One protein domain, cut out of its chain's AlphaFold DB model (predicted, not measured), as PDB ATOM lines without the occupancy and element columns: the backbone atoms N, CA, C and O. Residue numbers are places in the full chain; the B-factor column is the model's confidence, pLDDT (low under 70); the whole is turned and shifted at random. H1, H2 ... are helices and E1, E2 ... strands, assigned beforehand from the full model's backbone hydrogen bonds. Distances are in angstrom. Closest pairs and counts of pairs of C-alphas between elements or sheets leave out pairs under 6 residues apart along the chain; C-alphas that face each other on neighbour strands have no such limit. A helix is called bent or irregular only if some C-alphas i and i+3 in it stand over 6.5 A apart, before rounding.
ATOM      1  N   LYS A 196     -30.560  44.061  28.707       28.39
ATOM      2  CA  LYS A 196     -30.959  45.477  28.850       28.39
ATOM      3  C   LYS A 196     -32.105  45.726  29.832       28.39
ATOM      4  O   LYS A 196     -32.065  46.752  30.505       28.39
ATOM      5  N   GLU A 197     -33.062  44.811  29.969       34.25
ATOM      6  CA  GLU A 197     -34.188  44.974  30.907       34.25
ATOM      7  C   GLU A 197     -33.891  44.378  32.288       34.25
ATOM      8  O   GLU A 197     -34.193  45.008  33.300       34.25
ATOM      9  N   VAL A 198     -33.133  43.277  32.372       32.28
ATOM     10  CA  VAL A 198     -32.656  42.736  33.664       32.28
ATOM     11  C   VAL A 198     -31.729  43.728  34.399       32.28
ATOM     12  O   VAL A 198     -31.646  43.738  35.631       32.28
ATOM     13  N   HIS A 199     -31.071  44.646  33.678       28.34
ATOM     14  CA  HIS A 199     -30.338  45.761  34.290       28.34
ATOM     15  C   HIS A 199     -31.232  46.818  34.963       28.34
ATOM     16  O   HIS A 199     -30.747  47.516  35.856       28.34
ATOM     17  N   LEU A 200     -32.520  46.905  34.615       32.28
ATOM     18  CA  LEU A 200     -33.470  47.786  35.292       32.28
ATOM     19  C   LEU A 200     -33.848  47.216  36.671       32.28
ATOM     20  O   LEU A 200     -33.737  47.925  37.673       32.28
ATOM     21  N   CYS A 201     -34.137  45.911  36.752       29.86
ATOM     22  CA  CYS A 201     -34.385  45.195  38.014       29.86
ATOM     23  C   CYS A 201     -33.212  45.305  39.003       29.86
ATOM     24  O   CYS A 201     -33.411  45.367  40.212       29.86
ATOM     25  N   ARG A 202     -31.976  45.418  38.501       27.98
ATOM     26  CA  ARG A 202     -30.758  45.547  39.320       27.98
ATOM     27  C   ARG A 202     -30.642  46.878  40.087       27.98
ATOM     28  O   ARG A 202     -29.783  46.989  40.958       27.98
ATOM     29  N   SER A 203     -31.482  47.871  39.780       28.88
ATOM     30  CA  SER A 203     -31.549  49.150  40.511       28.88
ATOM     31  C   SER A 203     -32.582  49.162  41.647       28.88
ATOM     32  O   SER A 203     -32.578  50.091  42.456       28.88
ATOM     33  N   TYR A 204     -33.440  48.142  41.742       32.88
ATOM     34  CA  TYR A 204     -34.447  48.005  42.793       32.88
ATOM     35  C   TYR A 204     -34.005  46.914  43.772       32.88
ATOM     36  O   TYR A 204     -34.070  45.725  43.479       32.88
ATOM     37  N   GLY A 205     -33.526  47.324  44.949       26.28
ATOM     38  CA  GLY A 205     -32.896  46.443  45.944       26.28
ATOM     39  C   GLY A 205     -33.822  45.453  46.666       26.28
ATOM     40  O   GLY A 205     -33.474  45.015  47.757       26.28
ATOM     41  N   VAL A 206     -34.992  45.132  46.106       29.91
ATOM     42  CA  VAL A 206     -35.999  44.237  46.694       29.91
ATOM     43  C   VAL A 206     -36.646  43.393  45.588       29.91
ATOM     44  O   VAL A 206     -37.733  43.691  45.109       29.91
ATOM     45  N   VAL A 207     -35.970  42.315  45.181       32.16
ATOM     46  CA  VAL A 207     -36.581  41.222  44.401       32.16
ATOM     47  C   VAL A 207     -36.934  40.099  45.379       32.16
ATOM     48  O   VAL A 207     -36.262  39.071  45.451       32.16
ATOM     49  N   THR A 208     -37.949  40.326  46.216       34.62
ATOM     50  CA  THR A 208     -38.388  39.349  47.224       34.62
ATOM     51  C   THR A 208     -39.575  38.530  46.734       34.62
ATOM     52  O   THR A 208     -40.725  38.913  46.920       34.62
ATOM     53  N   GLY A 209     -39.237  37.381  46.141       38.38
ATOM     54  CA  GLY A 209     -39.958  36.104  46.211       38.38
ATOM     55  C   GLY A 209     -41.484  36.114  46.126       38.38
ATOM     56  O   GLY A 209     -42.150  36.189  47.155       38.38
ATOM     57  N   LEU A 210     -42.016  35.876  44.920       36.66
ATOM     58  CA  LEU A 210     -43.435  35.557  44.731       36.66
ATOM     59  C   LEU A 210     -43.717  34.654  43.507       36.66
ATOM     60  O   LEU A 210     -44.612  34.912  42.715       36.66
ATOM     61  N   CYS A 211     -42.916  33.595  43.339       40.16
ATOM     62  CA  CYS A 211     -42.975  32.682  42.178       40.16
ATOM     63  C   CYS A 211     -43.165  31.192  42.570       40.16
ATOM     64  O   CYS A 211     -43.024  30.285  41.755       40.16
ATOM     65  N   LEU A 212     -43.356  30.893  43.864       45.34
ATOM     66  CA  LEU A 212     -42.676  29.725  44.441       45.34
ATOM     67  C   LEU A 212     -43.528  28.556  44.958       45.34
ATOM     68  O   LEU A 212     -42.951  27.637  45.500       45.34
ATOM     69  N   GLU A 213     -44.834  28.453  44.713       42.31
ATOM     70  CA  GLU A 213     -45.474  27.117  44.669       42.31
ATOM     71  C   GLU A 213     -45.152  26.429  43.361       42.31
ATOM     72  O   GLU A 213     -44.715  25.289  43.374       42.31
ATOM     73  N   LEU A 214     -45.321  27.120  42.239       43.12
ATOM     74  CA  LEU A 214     -45.144  26.527  40.920       43.12
ATOM     75  C   LEU A 214     -43.660  26.400  40.557       43.12
ATOM     76  O   LEU A 214     -43.261  25.322  40.112       43.12
ATOM     77  N   CYS A 215     -42.802  27.376  40.923       43.66
ATOM     78  CA  CYS A 215     -41.371  27.064  41.050       43.66
ATOM     79  C   CYS A 215     -41.158  25.914  42.033       43.66
ATOM     80  O   CYS A 215     -40.303  25.091  41.760       43.66
ATOM     81  N   CYS A 216     -41.873  25.792  43.160       43.69
ATOM     82  CA  CYS A 216     -41.673  24.612  44.006       43.69
ATOM     83  C   CYS A 216     -42.084  23.313  43.320       43.69
ATOM     84  O   CYS A 216     -41.357  22.357  43.503       43.69
ATOM     85  N   MET A 217     -43.125  23.223  42.494       46.09
ATOM     86  CA  MET A 217     -43.478  21.959  41.827       46.09
ATOM     87  C   MET A 217     -42.307  21.441  40.968       46.09
ATOM     88  O   MET A 217     -41.910  20.276  41.057       46.09
ATOM     89  N   SER A 218     -41.686  22.334  40.194       47.03
ATOM     90  CA  SER A 218     -40.575  22.021  39.287       47.03
ATOM     91  C   SER A 218     -39.193  22.029  39.931       47.03
ATOM     92  O   SER A 218     -38.319  21.281  39.502       47.03
ATOM     93  N   PHE A 219     -38.973  22.850  40.955       46.78
ATOM     94  CA  PHE A 219     -37.760  22.867  41.758       46.78
ATOM     95  C   PHE A 219     -37.753  21.644  42.669       46.78
ATOM     96  O   PHE A 219     -36.716  21.022  42.821       46.78
ATOM     97  N   PHE A 220     -38.892  21.210  43.208       51.03
ATOM     98  CA  PHE A 220     -39.000  19.969  43.971       51.03
ATOM     99  C   PHE A 220     -38.712  18.773  43.063       51.03
ATOM    100  O   PHE A 220     -37.743  18.072  43.318       51.03
ATOM    101  N   LEU A 221     -39.416  18.596  41.939       50.62
ATOM    102  CA  LEU A 221     -39.099  17.511  40.996       50.62
ATOM    103  C   LEU A 221     -37.677  17.614  40.415       50.62
ATOM    104  O   LEU A 221     -36.849  16.712  40.560       50.62
ATOM    105  N   GLY A 222     -37.372  18.739  39.773       50.06
ATOM    106  CA  GLY A 222     -36.135  18.961  39.033       50.06
ATOM    107  C   GLY A 222     -34.896  19.079  39.915       50.06
ATOM    108  O   GLY A 222     -33.810  18.728  39.455       50.06
ATOM    109  N   GLN A 223     -35.022  19.531  41.168       46.72
ATOM    110  CA  GLN A 223     -33.904  19.544  42.114       46.72
ATOM    111  C   GLN A 223     -33.855  18.301  42.990       46.72
ATOM    112  O   GLN A 223     -32.744  17.909  43.301       46.72
ATOM    113  N   ILE A 224     -34.942  17.596  43.327       51.72
ATOM    114  CA  ILE A 224     -34.795  16.262  43.946       51.72
ATOM    115  C   ILE A 224     -34.039  15.344  42.977       51.72
ATOM    116  O   ILE A 224     -33.080  14.691  43.388       51.72
ATOM    117  N   GLN A 225     -34.338  15.393  41.675       41.56
ATOM    118  CA  GLN A 225     -33.589  14.643  40.659       41.56
ATOM    119  C   GLN A 225     -32.128  15.127  40.475       41.56
ATOM    120  O   GLN A 225     -31.240  14.314  40.232       41.56
ATOM    121  N   LYS A 226     -31.829  16.431  40.624       41.16
ATOM    122  CA  LYS A 226     -30.450  16.974  40.517       41.16
ATOM    123  C   LYS A 226     -29.636  16.926  41.821       41.16
ATOM    124  O   LYS A 226     -28.410  16.893  41.751       41.16
ATOM    125  N   PHE A 227     -30.268  16.918  42.994       41.78
ATOM    126  CA  PHE A 227     -29.618  16.747  44.299       41.78
ATOM    127  C   PHE A 227     -29.356  15.271  44.586       41.78
ATOM    128  O   PHE A 227     -28.261  14.947  45.026       41.78
ATOM    129  N   THR A 228     -30.260  14.353  44.224       43.50
ATOM    130  CA  THR A 228     -29.933  12.910  44.229       43.50
ATOM    131  C   THR A 228     -28.766  12.579  43.290       43.50
ATOM    132  O   THR A 228     -27.991  11.669  43.576       43.50
ATOM    133  N   SER A 229     -28.546  13.372  42.230       38.53
ATOM    134  CA  SER A 229     -27.362  13.267  41.363       38.53
ATOM    135  C   SER A 229     -26.102  14.002  41.876       38.53
ATOM    136  O   SER A 229     -25.079  13.984  41.184       38.53
ATOM    137  N   ARG A 230     -26.131  14.675  43.039       42.00
ATOM    138  CA  ARG A 230     -24.996  15.434  43.611       42.00
ATOM    139  C   ARG A 230     -24.728  15.013  45.058       42.00
ATOM    140  O   ARG A 230     -25.486  15.337  45.961       42.00
ATOM    141  N   LYS A 231     -23.584  14.361  45.282       43.38
ATOM    142  CA  LYS A 231     -23.215  13.625  46.511       43.38
ATOM    143  C   LYS A 231     -23.109  14.423  47.833       43.38
ATOM    144  O   LYS A 231     -22.672  13.846  48.819       43.38
ATOM    145  N   GLU A 232     -23.466  15.708  47.882       48.75
ATOM    146  CA  GLU A 232     -23.134  16.608  49.009       48.75
ATOM    147  C   GLU A 232     -24.290  17.518  49.484       48.75
ATOM    148  O   GLU A 232     -24.084  18.376  50.339       48.75
ATOM    149  N   GLY A 233     -25.517  17.357  48.964       53.34
ATOM    150  CA  GLY A 233     -26.659  18.221  49.308       53.34
ATOM    151  C   GLY A 233     -27.824  17.495  49.985       53.34
ATOM    152  O   GLY A 233     -28.771  17.102  49.307       53.34
ATOM    153  N   THR A 234     -27.807  17.365  51.314       72.19
ATOM    154  CA  THR A 234     -28.949  16.818  52.071       72.19
ATOM    155  C   THR A 234     -30.032  17.881  52.262       72.19
ATOM    156  O   THR A 234     -29.890  18.778  53.093       72.19
ATOM    157  N   ILE A 235     -31.145  17.774  51.531       75.69
ATOM    158  CA  ILE A 235     -32.331  18.611  51.774       75.69
ATOM    159  C   ILE A 235     -32.978  18.166  53.103       75.69
ATOM    160  O   ILE A 235     -33.266  16.978  53.260       75.69
ATOM    161  N   PRO A 236     -33.245  19.068  54.070       83.31
ATOM    162  CA  PRO A 236     -33.878  18.682  55.327       83.31
ATOM    163  C   PRO A 236     -35.278  18.095  55.107       83.31
ATOM    164  O   PRO A 236     -36.142  18.755  54.529       83.31
ATOM    165  N   ALA A 237     -35.555  16.907  55.656       84.62
ATOM    166  CA  ALA A 237     -36.868  16.257  55.540       84.62
ATOM    167  C   ALA A 237     -38.033  17.145  56.037       84.62
ATOM    168  O   ALA A 237     -39.124  17.104  55.480       84.62
ATOM    169  N   LYS A 238     -37.788  18.021  57.024       84.88
ATOM    170  CA  LYS A 238     -38.768  19.017  57.504       84.88
ATOM    171  C   LYS A 238     -39.109  20.096  56.467       84.88
ATOM    172  O   LYS A 238     -40.216  20.617  56.494       84.88
ATOM    173  N   LEU A 239     -38.174  20.448  55.580       84.31
ATOM    174  CA  LEU A 239     -38.445  21.347  54.455       84.31
ATOM    175  C   LEU A 239     -39.231  20.606  53.370       84.31
ATOM    176  O   LEU A 239     -40.198  21.155  52.860       84.31
ATOM    177  N   ILE A 240     -38.867  19.351  53.082       86.69
ATOM    178  CA  ILE A 240     -39.606  18.488  52.149       86.69
ATOM    179  C   ILE A 240     -41.071  18.375  52.591       86.69
ATOM    180  O   ILE A 240     -41.960  18.754  51.838       86.69
ATOM    181  N   LEU A 241     -41.319  17.971  53.841       87.06
ATOM    182  CA  LEU A 241     -42.668  17.830  54.395       87.06
ATOM    183  C   LEU A 241     -43.458  19.149  54.383       87.06
ATOM    184  O   LEU A 241     -44.648  19.138  54.082       87.06
ATOM    185  N   GLN A 242     -42.810  20.290  54.638       88.44
ATOM    186  CA  GLN A 242     -43.474  21.588  54.516       88.44
ATOM    187  C   GLN A 242     -43.866  21.879  53.060       88.44
ATOM    188  O   GLN A 242     -45.016  22.217  52.803       88.44
ATOM    189  N   LEU A 243     -42.961  21.683  52.096       86.56
ATOM    190  CA  LEU A 243     -43.242  21.896  50.671       86.56
ATOM    191  C   LEU A 243     -44.358  20.989  50.134       86.56
ATOM    192  O   LEU A 243     -45.106  21.412  49.259       86.56
ATOM    193  N   THR A 244     -44.551  19.794  50.705       86.38
ATOM    194  CA  THR A 244     -45.673  18.920  50.315       86.38
ATOM    195  C   THR A 244     -47.057  19.464  50.686       86.38
ATOM    196  O   THR A 244     -48.060  18.991  50.155       86.38
ATOM    197  N   THR A 245     -47.145  20.488  51.543       88.62
ATOM    198  CA  THR A 245     -48.428  21.142  51.862       88.62
ATOM    199  C   THR A 245     -48.969  21.982  50.700       88.62
ATOM    200  O   THR A 245     -50.180  22.132  50.594       88.62
ATOM    201  N   ALA A 246     -48.118  22.406  49.754       85.31
ATOM    202  CA  ALA A 246     -48.536  23.079  48.517       85.31
ATOM    203  C   ALA A 246     -49.480  22.235  47.634       85.31
ATOM    204  O   ALA A 246     -50.270  22.783  46.875       85.31
ATOM    205  N   PHE A 247     -49.436  20.902  47.746       81.00
ATOM    206  CA  PHE A 247     -50.332  20.001  47.007       81.00
ATOM    207  C   PHE A 247     -51.684  19.768  47.703       81.00
ATOM    208  O   PHE A 247     -52.520  19.037  47.176       81.00
ATOM    209  N   ARG A 248     -51.893  20.320  48.905       85.25
ATOM    210  CA  ARG A 248     -53.094  20.094  49.722       85.25
ATOM    211  C   ARG A 248     -54.076  21.253  49.592       85.25
ATOM    212  O   ARG A 248     -53.709  22.365  49.220       85.25
ATOM    213  N   GLU A 249     -55.333  21.005  49.948       82.19
ATOM    214  CA  GLU A 249     -56.315  22.076  50.105       82.19
ATOM    215  C   GLU A 249     -55.819  23.097  51.148       82.19
ATOM    216  O   GLU A 249     -55.250  22.732  52.175       82.19
ATOM    217  N   GLY A 250     -55.958  24.389  50.836       83.56
ATOM    218  CA  GLY A 250     -55.293  25.478  51.567       83.56
ATOM    219  C   GLY A 250     -53.933  25.896  50.984       83.56
ATOM    220  O   GLY A 250     -53.592  27.074  51.075       83.56
ATOM    221  N   GLY A 251     -53.220  25.009  50.285       86.81
ATOM    222  CA  GLY A 251     -51.885  25.269  49.731       86.81
ATOM    223  C   GLY A 251     -50.792  25.316  50.802       86.81
ATOM    224  O   GLY A 251     -51.005  24.904  51.945       86.81
ATOM    225  N   LEU A 252     -49.605  25.824  50.438       89.50
ATOM    226  CA  LEU A 252     -48.466  25.840  51.359       89.50
ATOM    227  C   LEU A 252     -48.787  26.558  52.683       89.50
ATOM    228  O   LEU A 252     -49.143  27.743  52.715       89.50
ATOM    229  N   CYS A 253     -48.526  25.854  53.780       91.25
ATOM    230  CA  CYS A 253     -48.545  26.385  55.132       91.25
ATOM    231  C   CYS A 253     -47.173  26.310  55.827       91.25
ATOM    232  O   CYS A 253     -46.167  25.809  55.305       91.25
ATOM    233  N   ASP A 254     -47.106  26.904  57.013       91.12
ATOM    234  CA  ASP A 254     -45.980  26.766  57.924       91.12
ATOM    235  C   ASP A 254     -45.888  25.342  58.509       91.12
ATOM    236  O   ASP A 254     -46.757  24.493  58.322       91.12
ATOM    237  N   ARG A 255     -44.832  25.065  59.281       88.25
ATOM    238  CA  ARG A 255     -44.621  23.731  59.872       88.25
ATOM    239  C   ARG A 255     -45.643  23.343  60.943       88.25
ATOM    240  O   ARG A 255     -45.717  22.162  61.265       88.25
ATOM    241  N   SER A 256     -46.382  24.295  61.513       89.94
ATOM    242  CA  SER A 256     -47.479  24.002  62.442       89.94
ATOM    243  C   SER A 256     -48.807  23.703  61.741       89.94
ATOM    244  O   SER A 256     -49.734  23.238  62.401       89.94
ATOM    245  N   GLY A 257     -48.912  23.961  60.431       89.19
ATOM    246  CA  GLY A 257     -50.153  23.818  59.669       89.19
ATOM    247  C   GLY A 257     -51.221  24.865  60.001       89.19
ATOM    248  O   GLY A 257     -52.377  24.681  59.632       89.19
ATOM    249  N   LYS A 258     -50.863  25.941  60.717       91.69
ATOM    250  CA  LYS A 258     -51.801  26.975  61.197       91.69
ATOM    251  C   LYS A 258     -51.736  28.264  60.384       91.69
ATOM    252  O   LYS A 258     -52.694  29.031  60.393       91.69
ATOM    253  N   PHE A 259     -50.617  28.522  59.715       91.81
ATOM    254  CA  PHE A 259     -50.382  29.725  58.927       91.81
ATOM    255  C   PHE A 259     -50.285  29.350  57.448       91.81
ATOM    256  O   PHE A 259     -49.300  28.750  57.021       91.81
ATOM    257  N   PHE A 260     -51.294  29.715  56.660       91.44
ATOM    258  CA  PHE A 260     -51.303  29.536  55.207       91.44
ATOM    259  C   PHE A 260     -50.759  30.797  54.542       91.44
ATOM    260  O   PHE A 260     -51.288  31.889  54.750       91.44
ATOM    261  N   TYR A 261     -49.705  30.679  53.730       88.81
ATOM    262  CA  TYR A 261     -49.028  31.871  53.205       88.81
ATOM    263  C   TYR A 261     -49.941  32.714  52.291       88.81
ATOM    264  O   TYR A 261     -49.796  33.937  52.253       88.81
ATOM    265  N   LYS A 262     -50.932  32.096  51.626       86.06
ATOM    266  CA  LYS A 262     -51.852  32.785  50.694       86.06
ATOM    267  C   LYS A 262     -52.764  33.777  51.401       86.06
ATOM    268  O   LYS A 262     -52.929  34.904  50.939       86.06
ATOM    269  N   ASP A 263     -53.238  33.408  52.588       91.00
ATOM    270  CA  ASP A 263     -54.160  34.204  53.403       91.00
ATOM    271  C   ASP A 263     -53.486  35.452  54.004       91.00
ATOM    272  O   ASP A 263     -54.121  36.264  54.683       91.00
ATOM    273  N   HIS A 264     -52.181  35.621  53.772       91.19
ATOM    274  CA  HIS A 264     -51.378  36.737  54.260       91.19
ATOM    275  C   HIS A 264     -50.760  37.588  53.135       91.19
ATOM    276  O   HIS A 264     -50.211  38.646  53.440       91.19
ATOM    277  N   LEU A 265     -50.912  37.220  51.853       90.69
ATOM    278  CA  LEU A 265     -50.406  38.011  50.716       90.69
ATOM    279  C   LEU A 265     -51.008  39.426  50.673       90.69
ATOM    280  O   LEU A 265     -50.281  40.404  50.487       90.69
ATOM    281  N   HIS A 266     -52.302  39.558  50.983       93.06
ATOM    282  CA  HIS A 266     -52.997  40.850  51.042       93.06
ATOM    283  C   HIS A 266     -52.480  41.780  52.157       93.06
ATOM    284  O   HIS A 266     -52.776  42.973  52.157       93.06
ATOM    285  N   LYS A 267     -51.718  41.242  53.121       93.62
ATOM    286  CA  LYS A 267     -51.097  41.987  54.231       93.62
ATOM    287  C   LYS A 267     -49.675  42.451  53.892       93.62
ATOM    288  O   LYS A 267     -49.033  43.073  54.741       93.62
ATOM    289  N   SER A 268     -49.174  42.148  52.688       90.75
ATOM    290  CA  SER A 268     -47.885  42.655  52.221       90.75
ATOM    291  C   SER A 268     -47.861  44.185  52.252       90.75
ATOM    292  O   SER A 268     -48.844  44.851  51.934       90.75
ATOM    293  N   LYS A 269     -46.706  44.733  52.633       93.88
ATOM    294  CA  LYS A 269     -46.377  46.168  52.567       93.88
ATOM    295  C   LYS A 269     -45.210  46.438  51.613       93.88
ATOM    296  O   LYS A 269     -44.693  47.551  51.566       93.88
ATOM    297  N   VAL A 270     -44.750  45.403  50.912       92.81
ATOM    298  CA  VAL A 270     -43.555  45.421  50.068       92.81
ATOM    299  C   VAL A 270     -43.999  45.437  48.604       92.81
ATOM    300  O   VAL A 270     -44.821  44.595  48.239       92.81
ATOM    301  N   PRO A 271     -43.480  46.356  47.768       94.38
ATOM    302  CA  PRO A 271     -43.700  46.317  46.328       94.38
ATOM    303  C   PRO A 271     -43.165  45.021  45.708       94.38
ATOM    304  O   PRO A 271     -42.053  44.591  46.012       94.38
ATOM    305  N   ILE A 272     -43.955  44.414  44.831       92.50
ATOM    306  CA  ILE A 272     -43.732  43.104  44.223       92.50
ATOM    307  C   ILE A 272     -43.772  43.251  42.701       92.50
ATOM    308  O   ILE A 272     -44.730  43.785  42.140       92.50
ATOM    309  N   LEU A 273     -42.751  42.715  42.037       94.06
ATOM    310  CA  LEU A 273     -42.759  42.454  40.601       94.06
ATOM    311  C   LEU A 273     -43.011  40.956  40.396       94.06
ATOM    312  O   LEU A 273     -42.165  40.132  40.742       94.06
ATOM    313  N   ALA A 274     -44.187  40.616  39.878       93.81
ATOM    314  CA  ALA A 274     -44.579  39.260  39.523       93.81
ATOM    315  C   ALA A 274     -44.332  39.041  38.027       93.81
ATOM    316  O   ALA A 274     -44.824  39.804  37.198       93.81
ATOM    317  N   LEU A 275     -43.564  38.007  37.691       94.50
ATOM    318  CA  LEU A 275     -43.166  37.695  36.321       94.50
ATOM    319  C   LEU A 275     -43.642  36.291  35.956       94.50
ATOM    320  O   LEU A 275     -43.497  35.373  36.762       94.50
ATOM    321  N   ALA A 276     -44.161  36.130  34.743       95.12
ATOM    322  CA  ALA A 276     -44.513  34.835  34.164       95.12
ATOM    323  C   ALA A 276     -43.920  34.681  32.760       95.12
ATOM    324  O   ALA A 276     -43.625  35.676  32.099       95.12
ATOM    325  N   GLY A 277     -43.750  33.440  32.309       94.88
ATOM    326  CA  GLY A 277     -43.388  33.121  30.929       94.88
ATOM    327  C   GLY A 277     -44.625  32.667  30.167       94.88
ATOM    328  O   GLY A 277     -45.456  31.955  30.728       94.88
ATOM    329  N   ASP A 278     -44.773  33.084  28.915       95.31
ATOM    330  CA  ASP A 278     -45.918  32.711  28.079       95.31
ATOM    331  C   ASP A 278     -45.988  31.205  27.766       95.31
ATOM    332  O   ASP A 278     -47.081  30.644  27.688       95.31
ATOM    333  N   GLU A 279     -44.836  30.536  27.673       93.50
ATOM    334  CA  GLU A 279     -44.710  29.080  27.535       93.50
ATOM    335  C   GLU A 279     -44.265  28.384  28.841       93.50
ATOM    336  O   GLU A 279     -43.746  27.261  28.831       93.50
ATOM    337  N   ASP A 280     -44.481  29.006  30.007       90.31
ATOM    338  CA  ASP A 280     -44.151  28.391  31.293       90.31
ATOM    339  C   ASP A 280     -45.142  27.269  31.680       90.31
ATOM    340  O   ASP A 280     -46.098  27.454  32.427       90.31
ATOM    341  N   LEU A 281     -44.875  26.044  31.216       87.62
ATOM    342  CA  LEU A 281     -45.654  24.840  31.560       87.62
ATOM    343  C   LEU A 281     -45.609  24.451  33.051       87.62
ATOM    344  O   LEU A 281     -46.348  23.565  33.484       87.62
ATOM    345  N   ILE A 282     -44.700  25.047  33.819       84.44
ATOM    346  CA  ILE A 282     -44.458  24.762  35.233       84.44
ATOM    347  C   ILE A 282     -45.223  25.753  36.110       84.44
ATOM    348  O   ILE A 282     -45.875  25.349  37.071       84.44
ATOM    349  N   CYS A 283     -45.111  27.038  35.779       86.31
ATOM    350  CA  CYS A 283     -45.688  28.189  36.455       86.31
ATOM    351  C   CYS A 283     -46.453  29.034  35.427       86.31
ATOM    352  O   CYS A 283     -46.015  30.135  35.087       86.31
ATOM    353  N   PRO A 284     -47.570  28.505  34.892       90.06
ATOM    354  CA  PRO A 284     -48.283  29.153  33.801       90.06
ATOM    355  C   PRO A 284     -48.784  30.539  34.219       90.06
ATOM    356  O   PRO A 284     -49.109  30.748  35.399       90.06
ATOM    357  N   PRO A 285     -48.860  31.491  33.272       92.25
ATOM    358  CA  PRO A 285     -49.154  32.888  33.569       92.25
ATOM    359  C   PRO A 285     -50.494  33.058  34.289       92.25
ATOM    360  O   PRO A 285     -50.605  33.890  35.186       92.25
ATOM    361  N   GLU A 286     -51.490  32.218  34.004       91.94
ATOM    362  CA  GLU A 286     -52.771  32.205  34.714       91.94
ATOM    363  C   GLU A 286     -52.595  32.002  36.224       91.94
ATOM    364  O   GLU A 286     -53.256  32.662  37.021       91.94
ATOM    365  N   ALA A 287     -51.690  31.118  36.641       88.00
ATOM    366  CA  ALA A 287     -51.526  30.749  38.043       88.00
ATOM    367  C   ALA A 287     -50.591  31.710  38.810       88.00
ATOM    368  O   ALA A 287     -50.774  31.926  40.015       88.00
ATOM    369  N   VAL A 288     -49.667  32.385  38.110       90.88
ATOM    370  CA  VAL A 288     -49.025  33.607  38.631       90.88
ATOM    371  C   VAL A 288     -50.078  34.701  38.822       90.88
ATOM    372  O   VAL A 288     -50.131  35.328  39.878       90.88
ATOM    373  N   TYR A 289     -50.966  34.888  37.844       93.44
ATOM    374  CA  TYR A 289     -52.015  35.900  37.890       93.44
ATOM    375  C   TYR A 289     -53.038  35.667  39.017       93.44
ATOM    376  O   TYR A 289     -53.389  36.620  39.711       93.44
ATOM    377  N   GLU A 290     -53.463  34.425  39.285       90.69
ATOM    378  CA  GLU A 290     -54.299  34.118  40.463       90.69
ATOM    379  C   GLU A 290     -53.617  34.527  41.778       90.69
ATOM    380  O   GLU A 290     -54.259  35.093  42.661       90.69
ATOM    381  N   THR A 291     -52.301  34.325  41.883       89.38
ATOM    382  CA  THR A 291     -51.518  34.763  43.047       89.38
ATOM    383  C   THR A 291     -51.453  36.296  43.140       89.38
ATOM    384  O   THR A 291     -51.592  36.861  44.225       89.38
ATOM    385  N   VAL A 292     -51.285  36.983  42.003       93.25
ATOM    386  CA  VAL A 292     -51.231  38.454  41.909       93.25
ATOM    387  C   VAL A 292     -52.508  39.115  42.430       93.25
ATOM    388  O   VAL A 292     -52.415  40.110  43.146       93.25
ATOM    389  N   LYS A 293     -53.690  38.541  42.161       94.19
ATOM    390  CA  LYS A 293     -54.986  39.052  42.660       94.19
ATOM    391  C   LYS A 293     -55.088  39.113  44.187       94.19
ATOM    392  O   LYS A 293     -55.924  39.844  44.710       94.19
ATOM    393  N   LEU A 294     -54.280  38.330  44.908       92.81
ATOM    394  CA  LEU A 294     -54.272  38.297  46.373       92.81
ATOM    395  C   LEU A 294     -53.411  39.411  46.991       92.81
ATOM    396  O   LEU A 294     -53.412  39.572  48.211       92.81
ATOM    397  N   ILE A 295     -52.666  40.169  46.182       94.06
ATOM    398  CA  ILE A 295     -51.769  41.249  46.613       94.06
ATOM    399  C   ILE A 295     -52.472  42.598  46.380       94.06
ATOM    400  O   ILE A 295     -53.192  42.739  45.391       94.06
ATOM    401  N   PRO A 296     -52.286  43.622  47.238       95.19
ATOM    402  CA  PRO A 296     -52.885  44.932  46.997       95.19
ATOM    403  C   PRO A 296     -52.394  45.531  45.671       95.19
ATOM    404  O   PRO A 296     -51.188  45.653  45.468       95.19
ATOM    405  N   GLU A 297     -53.315  45.962  44.802       95.56
ATOM    406  CA  GLU A 297     -53.025  46.423  43.427       95.56
ATOM    407  C   GLU A 297     -51.890  47.460  43.350       95.56
ATOM    408  O   GLU A 297     -51.014  47.382  42.496       95.56
ATOM    409  N   HIS A 298     -51.857  48.409  44.289       95.50
ATOM    410  CA  HIS A 298     -50.844  49.468  44.353       95.50
ATOM    411  C   HIS A 298     -49.429  48.988  44.734       95.50
ATOM    412  O   HIS A 298     -48.485  49.777  44.671       95.50
ATOM    413  N   LEU A 299     -49.282  47.732  45.165       94.81
ATOM    414  CA  LEU A 299     -48.007  47.102  45.505       94.81
ATOM    415  C   LEU A 299     -47.548  46.084  44.463       94.81
ATOM    416  O   LEU A 299     -46.410  45.644  44.568       94.81
ATOM    417  N   VAL A 300     -48.370  45.696  43.484       95.88
ATOM    418  CA  VAL A 300     -48.006  44.643  42.527       95.88
ATOM    419  C   VAL A 300     -47.922  45.166  41.098       95.88
ATOM    420  O   VAL A 300     -48.804  45.855  40.600       95.88
ATOM    421  N   THR A 301     -46.830  44.825  40.422       96.25
ATOM    422  CA  THR A 301     -46.690  44.930  38.966       96.25
ATOM    423  C   THR A 301     -46.596  43.515  38.415       96.25
ATOM    424  O   THR A 301     -45.832  42.712  38.949       96.25
ATOM    425  N   TYR A 302     -47.386  43.198  37.393       95.81
ATOM    426  CA  TYR A 302     -47.422  41.876  36.770       95.81
ATOM    427  C   TYR A 302     -47.089  41.983  35.284       95.81
ATOM    428  O   TYR A 302     -47.729  42.755  34.569       95.81
ATOM    429  N   GLU A 303     -46.101  41.213  34.837       95.31
ATOM    430  CA  GLU A 303     -45.643  41.177  33.447       95.31
ATOM    431  C   GLU A 303     -45.489  39.725  32.969       95.31
ATOM    432  O   GLU A 303     -45.011  38.855  33.704       95.31
ATOM    433  N   VAL A 304     -45.889  39.469  31.722       95.38
ATOM    434  CA  VAL A 304     -45.683  38.185  31.039       95.38
ATOM    435  C   VAL A 304     -44.616  38.387  29.971       95.38
ATOM    436  O   VAL A 304     -44.766  39.243  29.101       95.38
ATOM    437  N   PHE A 305     -43.544  37.605  30.041       94.62
ATOM    438  CA  PHE A 305     -42.503  37.560  29.025       94.62
ATOM    439  C   PHE A 305     -42.929  36.623  27.899       94.62
ATOM    440  O   PHE A 305     -43.137  35.433  28.130       94.62
ATOM    441  N   GLY A 306     -43.063  37.181  26.697       92.50
ATOM    442  CA  GLY A 306     -43.581  36.480  25.531       92.50
ATOM    443  C   GLY A 306     -44.054  37.433  24.436       92.50
ATOM    444  O   GLY A 306     -44.554  38.520  24.726       92.50
ATOM    445  N   GLU A 307     -43.921  37.037  23.173       90.75
ATOM    446  CA  GLU A 307     -44.449  37.767  22.012       90.75
ATOM    447  C   GLU A 307     -45.069  36.753  21.024       90.75
ATOM    448  O   GLU A 307     -44.388  35.791  20.675       90.75
ATOM    449  N   PRO A 308     -46.298  36.951  20.491       86.69
ATOM    450  CA  PRO A 308     -46.958  35.977  19.598       86.69
ATOM    451  C   PRO A 308     -46.205  35.612  18.305       86.69
ATOM    452  O   PRO A 308     -46.518  34.603  17.680       86.69
ATOM    453  N   GLU A 309     -45.247  36.442  17.888       91.69
ATOM    454  CA  GLU A 309     -44.363  36.223  16.731       91.69
ATOM    455  C   GLU A 309     -42.870  36.349  17.118       91.69
ATOM    456  O   GLU A 309     -42.008  36.539  16.257       91.69
ATOM    457  N   GLY A 310     -42.553  36.309  18.417       90.88
ATOM    458  CA  GLY A 310     -41.233  36.641  18.957       90.88
ATOM    459  C   GLY A 310     -40.669  35.569  19.898       90.88
ATOM    460  O   GLY A 310     -40.932  34.384  19.708       90.88
ATOM    461  N   PRO A 311     -39.804  35.939  20.860       91.06
ATOM    462  CA  PRO A 311     -39.241  34.984  21.805       91.06
ATOM    463  C   PRO A 311     -40.284  34.562  22.848       91.06
ATOM    464  O   PRO A 311     -40.858  35.413  23.528       91.06
ATOM    465  N   HIS A 312     -40.458  33.252  22.994       93.56
ATOM    466  CA  HIS A 312     -41.201  32.628  24.085       93.56
ATOM    467  C   HIS A 312     -40.274  32.322  25.266       93.56
ATOM    468  O   HIS A 312     -39.065  32.140  25.082       93.56
ATOM    469  N   TYR A 313     -40.837  32.270  26.472       92.19
ATOM    470  CA  TYR A 313     -40.084  32.061  27.707       92.19
ATOM    471  C   TYR A 313     -40.703  30.943  28.540       92.19
ATOM    472  O   TYR A 313     -41.832  31.054  29.014       92.19
ATOM    473  N   ALA A 314     -39.931  29.884  28.778       90.00
ATOM    474  CA  ALA A 314     -40.281  28.853  29.738       90.00
ATOM    475  C   ALA A 314     -39.678  29.166  31.119       90.00
ATOM    476  O   ALA A 314     -38.819  30.033  31.298       90.00
ATOM    477  N   HIS A 315     -40.086  28.386  32.119       86.00
ATOM    478  CA  HIS A 315     -39.689  28.540  33.518       86.00
ATOM    479  C   HIS A 315     -38.201  28.817  33.763       86.00
ATOM    480  O   HIS A 315     -37.808  29.701  34.527       86.00
ATOM    481  N   TYR A 316     -37.347  28.015  33.126       84.25
ATOM    482  CA  TYR A 316     -35.909  28.061  33.350       84.25
ATOM    483  C   TYR A 316     -35.217  29.181  32.569       84.25
ATOM    484  O   TYR A 316     -34.077  29.489  32.902       84.25
ATOM    485  N   ASP A 317     -35.896  29.828  31.622       87.50
ATOM    486  CA  ASP A 317     -35.395  31.030  30.949       87.50
ATOM    487  C   ASP A 317     -35.564  32.269  31.845       87.50
ATOM    488  O   ASP A 317     -34.730  33.172  31.821       87.50
ATOM    489  N   LEU A 318     -36.590  32.274  32.708       83.38
ATOM    490  CA  LEU A 318     -36.829  33.325  33.707       83.38
ATOM    491  C   LEU A 318     -36.050  33.106  35.012       83.38
ATOM    492  O   LEU A 318     -35.513  34.049  35.591       83.38
ATOM    493  N   VAL A 319     -35.976  31.860  35.490       78.31
ATOM    494  CA  VAL A 319     -35.313  31.512  36.763       78.31
ATOM    495  C   VAL A 319     -33.806  31.249  36.585       78.31
ATOM    496  O   VAL A 319     -33.041  31.296  37.551       78.31
ATOM    497  N   GLY A 320     -33.353  30.935  35.369       67.69
ATOM    498  CA  GLY A 320     -32.053  30.310  35.121       67.69
ATOM    499  C   GLY A 320     -31.015  31.160  34.394       67.69
ATOM    500  O   GLY A 320     -30.583  30.785  33.308       67.69
TER     501      GLY A 320
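What this domain is: This is residues 196 to 320 of the 345 residues of an uncharacterized protein of Camellia sinensis var. sinensis (UniProt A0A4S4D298). A small parallel sheet, E1 beside E2, with H5 packed on it and H6 near the end of E1, makes one side of the domain; H2 and H3, near each other and running opposite ways, make the other, and the stretch with H4 joins the two sides. The helices are loosely set, no helix touching another, and H1 is the element farthest from the mean of the C-alphas. The printed part has 125 residues with six named helices and two named strands, in the order H1 H2 H3 H4 E1 H5 E2 H6, mostly helix. It is compact, with a radius of gyration of the C-alphas of 15.9 A, and spans 41 by 36 by 28 A.

How they stand to each other: H1, residues 196 to 201, and H2, residues 214 to 228, are apart. H2 and H3, residues 237 to 247, are close but not clearly touching, the closest C-alphas, of Cys 216 and Leu 243, 7.4 A apart; the tilt of 36 degrees is only just steep. E1, residues 272 to 277, H5, residues 285 to 292, and E2, residues 300 to 305, form a strand-helix-strand unit, two parallel neighbour strands with a helix between, whose crossover is right-handed. N 274 and O 301 are within hydrogen-bond range at 2.8 A. The closest C-alphas of E1 and H5, of Ala 276 and Pro 285, are 5.1 A apart. The closest C-alphas of E1 and H6, residues 315 to 319, those of Gly 277 and His 315, are 6.4 A apart. H4, residues 261 to 267, and H5 are close but not clearly touching, Lys 262 and Thr 291 having the closest C-alphas at 7.9 A. Every O i to N i+4 pair is within hydrogen-bond range in H2, H5 and H6, against 0 of 2 in H1, 4 of 7 in H3 and 1 of 3 in H4; of O i to N i+3 pairs, H1 has 2 of 3 and H4 3 of 4.

Where its parts are: H1 begins at C-alpha 196, (-30.959, 45.477, 28.850). H2 is 20.7 A long, H3 16.4 A, E1 16.6 A and E2 16.2 A. H4 is irregular: C-alphas 263 and 266 are 7.1 A apart. H6 ends at C-alpha 319, (-35.313, 31.512, 36.763).

The domain as a whole: The C-alphas farthest apart, of Ser 256 and Glu 309, are 47.4 A apart. The printed part has no cut; the links H1 to H2 and H3 to H4 are long. The model's pLDDT is under 70 for residues 196 to 233 and residue 320.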